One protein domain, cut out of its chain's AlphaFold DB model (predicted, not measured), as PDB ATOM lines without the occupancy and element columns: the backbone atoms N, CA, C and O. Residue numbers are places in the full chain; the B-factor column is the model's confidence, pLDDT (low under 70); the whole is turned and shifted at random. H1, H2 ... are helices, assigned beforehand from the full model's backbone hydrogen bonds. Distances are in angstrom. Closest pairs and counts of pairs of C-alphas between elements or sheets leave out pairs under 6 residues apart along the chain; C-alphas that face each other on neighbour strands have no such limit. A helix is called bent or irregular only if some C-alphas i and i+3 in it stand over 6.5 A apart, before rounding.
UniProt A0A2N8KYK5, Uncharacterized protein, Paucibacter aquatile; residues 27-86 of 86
ATOM      1  N   LYS A  27       5.011 -36.467 -22.319       89.81
ATOM      2  CA  LYS A  27       4.857 -36.913 -23.705       89.81
ATOM      3  C   LYS A  27       4.065 -35.850 -24.458       89.81
ATOM      4  O   LYS A  27       4.561 -34.742 -24.638       89.81
ATOM      5  N   PHE A  28       2.835 -36.160 -24.845       93.12
ATOM      6  CA  PHE A  28       2.087 -35.356 -25.792       93.12
ATOM      7  C   PHE A  28       1.633 -34.031 -25.194       93.12
ATOM      8  O   PHE A  28       1.850 -32.979 -25.793       93.12
ATOM      9  N   PHE A  29       1.052 -34.057 -23.995       95.50
ATOM     10  CA  PHE A  29       0.525 -32.852 -23.350       95.50
ATOM     11  C   PHE A  29       1.623 -31.942 -22.790       95.50
ATOM     12  O   PHE A  29       1.386 -30.764 -22.549       95.50
ATOM     13  N   HIS A  30       2.848 -32.453 -22.712       95.94
ATOM     14  CA  HIS A  30       4.048 -31.700 -22.378       95.94
ATOM     15  C   HIS A  30       4.979 -31.538 -23.590       95.94
ATOM     16  O   HIS A  30       6.192 -31.655 -23.447       95.94
ATOM     17  N   SER A  31       4.442 -31.286 -24.788       96.38
ATOM     18  CA  SER A  31       5.234 -31.168 -26.022       96.38
ATOM     19  C   SER A  31       5.288 -29.750 -26.593       96.38
ATOM     20  O   SER A  31       4.408 -28.914 -26.360       96.38
ATOM     21  N   TRP A  32       6.294 -29.486 -27.432       97.44
ATOM     22  CA  TRP A  32       6.356 -28.268 -28.245       97.44
ATOM     23  C   TRP A  32       5.178 -28.147 -29.219       97.44
ATOM     24  O   TRP A  32       4.717 -27.033 -29.479       97.44
ATOM     25  N   ALA A  33       4.646 -29.265 -29.724       97.25
ATOM     26  CA  ALA A  33       3.434 -29.260 -30.540       97.25
ATOM     27  C   ALA A  33       2.238 -28.675 -29.772       97.25
ATOM     28  O   ALA A  33       1.512 -27.828 -30.300       97.25
ATOM     29  N   VAL A  34       2.070 -29.060 -28.502       97.25
ATOM     30  CA  VAL A  34       1.013 -28.521 -27.639       97.25
ATOM     31  C   VAL A  34       1.258 -27.054 -27.289       97.25
ATOM     32  O   VAL A  34       0.300 -26.282 -27.312       97.25
ATOM     33  N   VAL A  35       2.510 -26.622 -27.081       97.25
ATOM     34  CA  VAL A  35       2.845 -25.185 -26.948       97.25
ATOM     35  C   VAL A  35       2.359 -24.397 -28.167       97.25
ATOM     36  O   VAL A  35       1.690 -23.375 -28.014       97.25
ATOM     37  N   GLY A  36       2.664 -24.873 -29.378       97.56
ATOM     38  CA  GLY A  36       2.257 -24.215 -30.620       97.56
ATOM     39  C   GLY A  36       0.736 -24.151 -30.783       97.56
ATOM     40  O   GLY A  36       0.190 -23.090 -31.094       97.56
ATOM     41  N   LEU A  37       0.044 -25.262 -30.521       97.19
ATOM     42  CA  LEU A  37      -1.412 -25.347 -30.633       97.19
ATOM     43  C   LEU A  37      -2.126 -24.469 -29.595       97.19
ATOM     44  O   LEU A  37      -3.049 -23.736 -29.953       97.19
ATOM     45  N   LEU A  38      -1.677 -24.486 -28.335       96.38
ATOM     46  CA  LEU A  38      -2.200 -23.608 -27.285       96.38
ATOM     47  C   LEU A  38      -1.940 -22.141 -27.605       96.38
ATOM     48  O   LEU A  38      -2.859 -21.334 -27.514       96.38
ATOM     49  N   GLY A  39      -0.718 -21.793 -28.014       97.44
ATOM     50  CA  GLY A  39      -0.363 -20.426 -28.390       97.44
ATOM     51  C   GLY A  39      -1.240 -19.898 -29.526       97.44
ATOM     52  O   GLY A  39      -1.770 -18.791 -29.437       97.44
ATOM     53  N   TRP A  40      -1.471 -20.714 -30.558       98.06
ATOM     54  CA  TRP A  40      -2.374 -20.365 -31.655       98.06
ATOM     55  C   TRP A  40      -3.831 -20.214 -31.195       98.06
ATOM     56  O   TRP A  40      -4.493 -19.243 -31.564       98.06
ATOM     57  N   GLY A  41      -4.326 -21.128 -30.355       97.44
ATOM     58  CA  GLY A  41      -5.676 -21.053 -29.791       97.44
ATOM     59  C   GLY A  41      -5.886 -19.810 -28.924       97.44
ATOM     60  O   GLY A  41      -6.880 -19.106 -29.089       97.44
ATOM     61  N   ILE A  42      -4.921 -19.484 -28.060       97.31
ATOM     62  CA  ILE A  42      -4.931 -18.277 -27.221       97.31
ATOM     63  C   ILE A  42      -4.905 -17.023 -28.090       97.31
ATOM     64  O   ILE A  42      -5.667 -16.099 -27.827       97.31
ATOM     65  N   TYR A  43      -4.086 -16.993 -29.146       97.88
ATOM     66  CA  TYR A  43      -4.064 -15.879 -30.094       97.88
ATOM     67  C   TYR A  43      -5.437 -15.664 -30.746       97.88
ATOM     68  O   TYR A  43      -5.940 -14.542 -30.780       97.88
ATOM     69  N   ARG A  44      -6.087 -16.741 -31.206       98.00
ATOM     70  CA  ARG A  44      -7.433 -16.671 -31.799       98.00
ATOM     71  C   ARG A  44      -8.486 -16.227 -30.788       98.00
ATOM     72  O   ARG A  44      -9.327 -15.397 -31.116       98.00
ATOM     73  N   LEU A  45      -8.419 -16.735 -29.561       96.88
ATOM     74  CA  LEU A  45      -9.330 -16.358 -28.483       96.88
ATOM     75  C   LEU A  45      -9.130 -14.901 -28.040       96.88
ATOM     76  O   LEU A  45     -10.082 -14.215 -27.668       96.88
ATOM     77  N   TYR A  46      -7.889 -14.419 -28.079       96.06
ATOM     78  CA  TYR A  46      -7.562 -13.032 -27.791       96.06
ATOM     79  C   TYR A  46      -8.123 -12.090 -28.859       96.06
ATOM     80  O   TYR A  46      -8.659 -11.046 -28.497       96.06
ATOM     81  N   ASP A  47      -8.040 -12.452 -30.138       97.56
ATOM     82  CA  ASP A  47      -8.559 -11.632 -31.242       97.56
ATOM     83  C   ASP A  47     -10.095 -11.683 -31.359       97.56
ATOM     84  O   ASP A  47     -10.731 -10.735 -31.826       97.56
ATOM     85  N   TRP A  48     -10.718 -12.762 -30.875       97.56
ATOM     86  CA  TRP A  48     -12.170 -12.907 -30.860       97.56
ATOM     87  C   TRP A  48     -12.856 -11.824 -30.008       97.56
ATOM     88  O   TRP A  48     -12.515 -11.593 -28.842       97.56
ATOM     89  N   LYS A  49     -13.858 -11.166 -30.601       95.75
ATOM     90  CA  LYS A  49     -14.676 -10.116 -29.980       95.75
ATOM     91  C   LYS A  49     -16.077 -10.672 -29.688       95.75
ATOM     92  O   LYS A  49     -16.898 -10.680 -30.596       95.75
ATOM     93  N   PRO A  50     -16.328 -11.156 -28.462       95.06
ATOM     94  CA  PRO A  50     -17.621 -11.712 -28.078       95.06
ATOM     95  C   PRO A  50     -18.705 -10.630 -28.016       95.06
ATOM     96  O   PRO A  50     -18.447  -9.522 -27.535       95.06
ATOM     97  N   GLU A  51     -19.910 -10.971 -28.463       95.56
ATOM     98  CA  GLU A  51     -21.077 -10.079 -28.473       95.56
ATOM     99  C   GLU A  51     -21.956 -10.312 -27.240       95.56
ATOM    100  O   GLU A  51     -22.558  -9.377 -26.709       95.56
ATOM    101  N   GLU A  52     -21.966 -11.544 -26.726       96.19
ATOM    102  CA  GLU A  52     -22.784 -11.934 -25.584       96.19
ATOM    103  C   GLU A  52     -21.978 -12.015 -24.273       96.19
ATOM    104  O   GLU A  52     -20.769 -12.262 -24.235       96.19
ATOM    105  N   GLY A  53     -22.662 -11.832 -23.138       94.31
ATOM    106  CA  GLY A  53     -22.013 -11.840 -21.821       94.31
ATOM    107  C   GLY A  53     -21.386 -13.191 -21.446       94.31
ATOM    108  O   GLY A  53     -20.322 -13.232 -20.829       94.31
ATOM    109  N   TRP A  54     -21.999 -14.313 -21.839       93.75
ATOM    110  CA  TRP A  54     -21.429 -15.639 -21.574       93.75
ATOM    111  C   TRP A  54     -20.196 -15.913 -22.446       93.75
ATOM    112  O   TRP A  54     -19.244 -16.539 -21.983       93.75
ATOM    113  N   GLU A  55     -20.162 -15.383 -23.668       95.31
ATOM    114  CA  GLU A  55     -19.005 -15.475 -24.557       95.31
ATOM    115  C   GLU A  55     -17.801 -14.712 -23.979       95.31
ATOM    116  O   GLU A  55     -16.666 -15.188 -24.037       95.31
ATOM    117  N   GLN A  56     -18.040 -13.565 -23.328       94.44
ATOM    118  CA  GLN A  56     -17.001 -12.845 -22.581       94.44
ATOM    119  C   GLN A  56     -16.438 -13.682 -21.428       94.44
ATOM    120  O   GLN A  56     -15.220 -13.707 -21.231       94.44
ATOM    121  N   LEU A  57     -17.293 -14.404 -20.695       94.06
ATOM    122  CA  LEU A  57     -16.846 -15.327 -19.647       94.06
ATOM    123  C   LEU A  57     -15.985 -16.456 -20.227       94.06
ATOM    124  O   LEU A  57     -14.925 -16.750 -19.673       94.06
ATOM    125  N   VAL A  58     -16.390 -17.042 -21.359       93.94
ATOM    126  CA  VAL A  58     -15.612 -18.076 -22.064       93.94
ATOM    127  C   VAL A  58     -14.253 -17.538 -22.498       93.94
ATOM    128  O   VAL A  58     -13.234 -18.185 -22.251       93.94
ATOM    129  N   ARG A  59     -14.205 -16.334 -23.080       95.12
ATOM    130  CA  ARG A  59     -12.950 -15.684 -23.471       95.12
ATOM    131  C   ARG A  59     -12.028 -15.479 -22.273       95.12
ATOM    132  O   ARG A  59     -10.863 -15.863 -22.335       95.12
ATOM    133  N   MET A  60     -12.532 -14.924 -21.172       93.50
ATOM    134  CA  MET A  60     -11.728 -14.706 -19.964       93.50
ATOM    135  C   MET A  60     -11.213 -16.020 -19.368       93.50
ATOM    136  O   MET A  60     -10.024 -16.131 -19.067       93.50
ATOM    137  N   ALA A  61     -12.081 -17.025 -19.232       92.44
ATOM    138  CA  ALA A  61     -11.711 -18.325 -18.686       92.44
ATOM    139  C   ALA A  61     -10.678 -19.038 -19.570       92.44
ATOM    140  O   ALA A  61      -9.676 -19.532 -19.058       92.44
ATOM    141  N   GLY A  62     -10.885 -19.048 -20.889       93.69
ATOM    142  CA  GLY A  62      -9.969 -19.676 -21.837       93.69
ATOM    143  C   GLY A  62      -8.605 -18.986 -21.894       93.69
ATOM    144  O   GLY A  62      -7.587 -19.674 -21.923       93.69
ATOM    145  N   LEU A  63      -8.554 -17.650 -21.825       95.38
ATOM    146  CA  LEU A  63      -7.286 -16.914 -21.749       95.38
ATOM    147  C   LEU A  63      -6.539 -17.216 -20.443       95.38
ATOM    148  O   LEU A  63      -5.334 -17.454 -20.475       95.38
ATOM    149  N   ALA A  64      -7.242 -17.258 -19.306       92.56
ATOM    150  CA  ALA A  64      -6.639 -17.580 -18.014       92.56
ATOM    151  C   ALA A  64      -6.111 -19.025 -17.960       92.56
ATOM    152  O   ALA A  64      -4.970 -19.250 -17.555       92.56
ATOM    153  N   LEU A  65      -6.915 -19.998 -18.406       92.31
ATOM    154  CA  LEU A  65      -6.531 -21.411 -18.490       92.31
ATOM    155  C   LEU A  65      -5.355 -21.617 -19.445       92.31
ATOM    156  O   LEU A  65      -4.373 -22.265 -19.088       92.31
ATOM    157  N   GLY A  66      -5.435 -21.038 -20.643       93.88
ATOM    158  CA  GLY A  66      -4.389 -21.145 -21.653       93.88
ATOM    159  C   GLY A  66      -3.068 -20.536 -21.188       93.88
ATOM    160  O   GLY A  66      -2.020 -21.159 -21.344       93.88
ATOM    161  N   ALA A  67      -3.103 -19.356 -20.561       92.94
ATOM    162  CA  ALA A  67      -1.909 -18.726 -20.005       92.94
ATOM    163  C   ALA A  67      -1.296 -19.553 -18.862       92.94
ATOM    164  O   ALA A  67      -0.077 -19.713 -18.814       92.94
ATOM    165  N   ALA A  68      -2.121 -20.118 -17.973       93.00
ATOM    166  CA  ALA A  68      -1.653 -20.990 -16.896       93.00
ATOM    167  C   ALA A  68      -0.985 -22.267 -17.437       93.00
ATOM    168  O   ALA A  68       0.082 -22.649 -16.958       93.00
ATOM    169  N   TYR A  69      -1.567 -22.885 -18.469       94.56
ATOM    170  CA  TYR A  69      -0.982 -24.039 -19.153       94.56
ATOM    171  C   TYR A  69       0.349 -23.653 -19.823       94.56
ATOM    172  O   TYR A  69       1.374 -24.281 -19.569       94.56
ATOM    173  N   LEU A  70       0.392 -22.573 -20.609       95.19
ATOM    174  CA  LEU A  70       1.645 -22.130 -21.234       95.19
ATOM    175  C   LEU A  70       2.736 -21.812 -20.205       95.19
ATOM    176  O   LEU A  70       3.897 -22.127 -20.451       95.19
ATOM    177  N   ALA A  71       2.391 -21.243 -19.049       94.38
ATOM    178  CA  ALA A  71       3.348 -21.012 -17.968       94.38
ATOM    179  C   ALA A  71       3.909 -22.327 -17.398       94.38
ATOM    180  O   ALA A  71       5.109 -22.413 -17.125       94.38
ATOM    181  N   HIS A  72       3.073 -23.362 -17.266       93.81
ATOM    182  CA  HIS A  72       3.522 -24.707 -16.904       93.81
ATOM    183  C   HIS A  72       4.503 -25.262 -17.947       93.81
ATOM    184  O   HIS A  72       5.614 -25.660 -17.600       93.81
ATOM    185  N   LEU A  73       4.141 -25.234 -19.233       95.31
ATOM    186  CA  LEU A  73       5.003 -25.740 -20.308       95.31
ATOM    187  C   LEU A  73       6.305 -24.950 -20.430       95.31
ATOM    188  O   LEU A  73       7.356 -25.536 -20.672       95.31
ATOM    189  N   ALA A  74       6.265 -23.636 -20.212       95.81
ATOM    190  CA  ALA A  74       7.461 -22.808 -20.166       95.81
ATOM    191  C   ALA A  74       8.395 -23.270 -19.041       95.81
ATOM    192  O   ALA A  74       9.580 -23.487 -19.284       95.81
ATOM    193  N   ARG A  75       7.867 -23.496 -17.829       94.38
ATOM    194  CA  ARG A  75       8.651 -24.051 -16.717       94.38
ATOM    195  C   ARG A  75       9.307 -25.373 -17.110       94.38
ATOM    196  O   ARG A  75      10.489 -25.564 -16.831       94.38
ATOM    197  N   ASP A  76       8.568 -26.253 -17.773       94.06
ATOM    198  CA  ASP A  76       9.080 -27.542 -18.225       94.06
ATOM    199  C   ASP A  76      10.156 -27.427 -19.310       94.06
ATOM    200  O   ASP A  76      11.177 -28.122 -19.232       94.06
ATOM    201  N   ALA A  77       9.991 -26.507 -20.262       95.12
ATOM    202  CA  ALA A  77      10.951 -26.238 -21.330       95.12
ATOM    203  C   ALA A  77      12.327 -25.802 -20.802       95.12
ATOM    204  O   ALA A  77      13.344 -26.173 -21.389       95.12
ATOM    205  N   PHE A  78      12.360 -25.076 -19.678       95.62
ATOM    206  CA  PHE A  78      13.588 -24.610 -19.019       95.62
ATOM    207  C   PHE A  78      14.194 -25.618 -18.025       95.62
ATOM    208  O   PHE A  78      15.126 -25.287 -17.292       95.62
ATOM    209  N   THR A  79      13.710 -26.862 -17.990       92.75
ATOM    210  CA  THR A  79      14.380 -27.952 -17.261       92.75
ATOM    211  C   THR A  79      15.374 -28.697 -18.153       92.75
ATOM    212  O   THR A  79      15.293 -28.632 -19.376       92.75
ATOM    213  N   THR A  80      16.276 -29.487 -17.564       91.81
ATOM    214  CA  THR A  80      17.270 -30.281 -18.319       91.81
ATOM    215  C   THR A  80      16.655 -31.272 -19.310       91.81
ATOM    216  O   THR A  80      17.263 -31.559 -20.334       91.81
ATOM    217  N   LYS A  81      15.454 -31.794 -19.024       89.81
ATOM    218  CA  LYS A  81      14.722 -32.696 -19.930       89.81
ATOM    219  C   LYS A  81      13.961 -31.959 -21.032       89.81
ATOM    220  O   LYS A  81      13.634 -32.580 -22.035       89.81
ATOM    221  N   SER A  82      13.695 -30.664 -20.840       93.38
ATOM    222  CA  SER A  82      12.860 -29.832 -21.710       93.38
ATOM    223  C   SER A  82      11.515 -30.498 -22.072       93.38
ATOM    224  O   SER A  82      11.023 -31.361 -21.330       93.38
ATOM    225  N   LEU A  83      10.911 -30.057 -23.177       95.44
ATOM    226  CA  LEU A  83       9.710 -30.634 -23.782       95.44
ATOM    227  C   LEU A  83      10.097 -31.519 -24.985       95.44
ATOM    228  O   LEU A  83      10.916 -31.087 -25.806       95.44
ATOM    229  N   PRO A  84       9.515 -32.722 -25.152       95.31
ATOM    230  CA  PRO A  84       9.540 -33.443 -26.422       95.31
ATOM    231  C   PRO A  84       8.917 -32.626 -27.560       95.31
ATOM    232  O   PRO A  84       8.161 -31.676 -27.354       95.31
ATOM    233  N   LEU A  85       9.231 -33.012 -28.794       94.38
ATOM    234  CA  LEU A  85       8.673 -32.354 -29.972       94.38
ATOM    235  C   LEU A  85       7.172 -32.669 -30.131       94.38
ATOM    236  O   LEU A  85       6.393 -31.759 -30.414       94.38
ATOM    237  N   ILE A  86       6.793 -33.937 -29.900       90.00
ATOM    238  CA  ILE A  86       5.433 -34.510 -29.898       90.00
ATOM    239  C   ILE A  86       5.361 -35.563 -28.791       90.00
ATOM    240  O   ILE A  86       6.377 -36.270 -28.599       90.00
TER     241      ILE A  86
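What this domain is: This is residues 27 to 86 of the 86 residues of an uncharacterized protein of Paucibacter aquatile (UniProt A0A2N8KYK5). This is a long, slim helical hairpin: H1 runs along the rod, a tight link turns the chain round at one end, and the longer H2 folds back beside H1. At the other end lie the stretch before H1 and the stretch after H2, and the first and last printed C-alphas, those of Lys 27 and Ile 86, are 6.7 A apart. The printed part has 60 residues with two named helices, H1 then H2, and no named strand; the class is all helix. The whole is loose, with a radius of gyration of the C-alphas of 13.4 A, and spans 44 by 15 by 15 A.

How they stand to each other: Start at H1, residues 32 to 47, and go on to H2, residues 53 to 77; the two form a helical hairpin. They touch, with 15 pairs of C-alphas within 8 A. Look at Ile 42 and Leu 63 for their closest C-alphas, 6.1 A apart. Their lines stand at a shallow tilt of 28 degrees, and they run opposite ways. Their centres are 9.7 A apart. In both H1 and H2 every O i to N i+4 pair is within hydrogen-bond range.

Where its parts are: Find C-alpha 32 at (6.356, -28.268, -28.245); from there H1 runs 22.5 A to C-alpha 47 at (-8.559, -11.632, -31.242). After residues 48 to 52, H2 begins at Gly 53 and runs 36.0 A to C-alpha 77 at (10.951, -26.238, -21.330). Neither helix is bent.

The domain as a whole: The two C-alphas farthest apart are those of Glu 52 and Thr 80, at 44.7 A. The printed part has no cut, and the link from H1 to H2 is tight. Residue 86 is the chain's last. The mean pLDDT of the printed part is 95.0, and no printed residue is under 70.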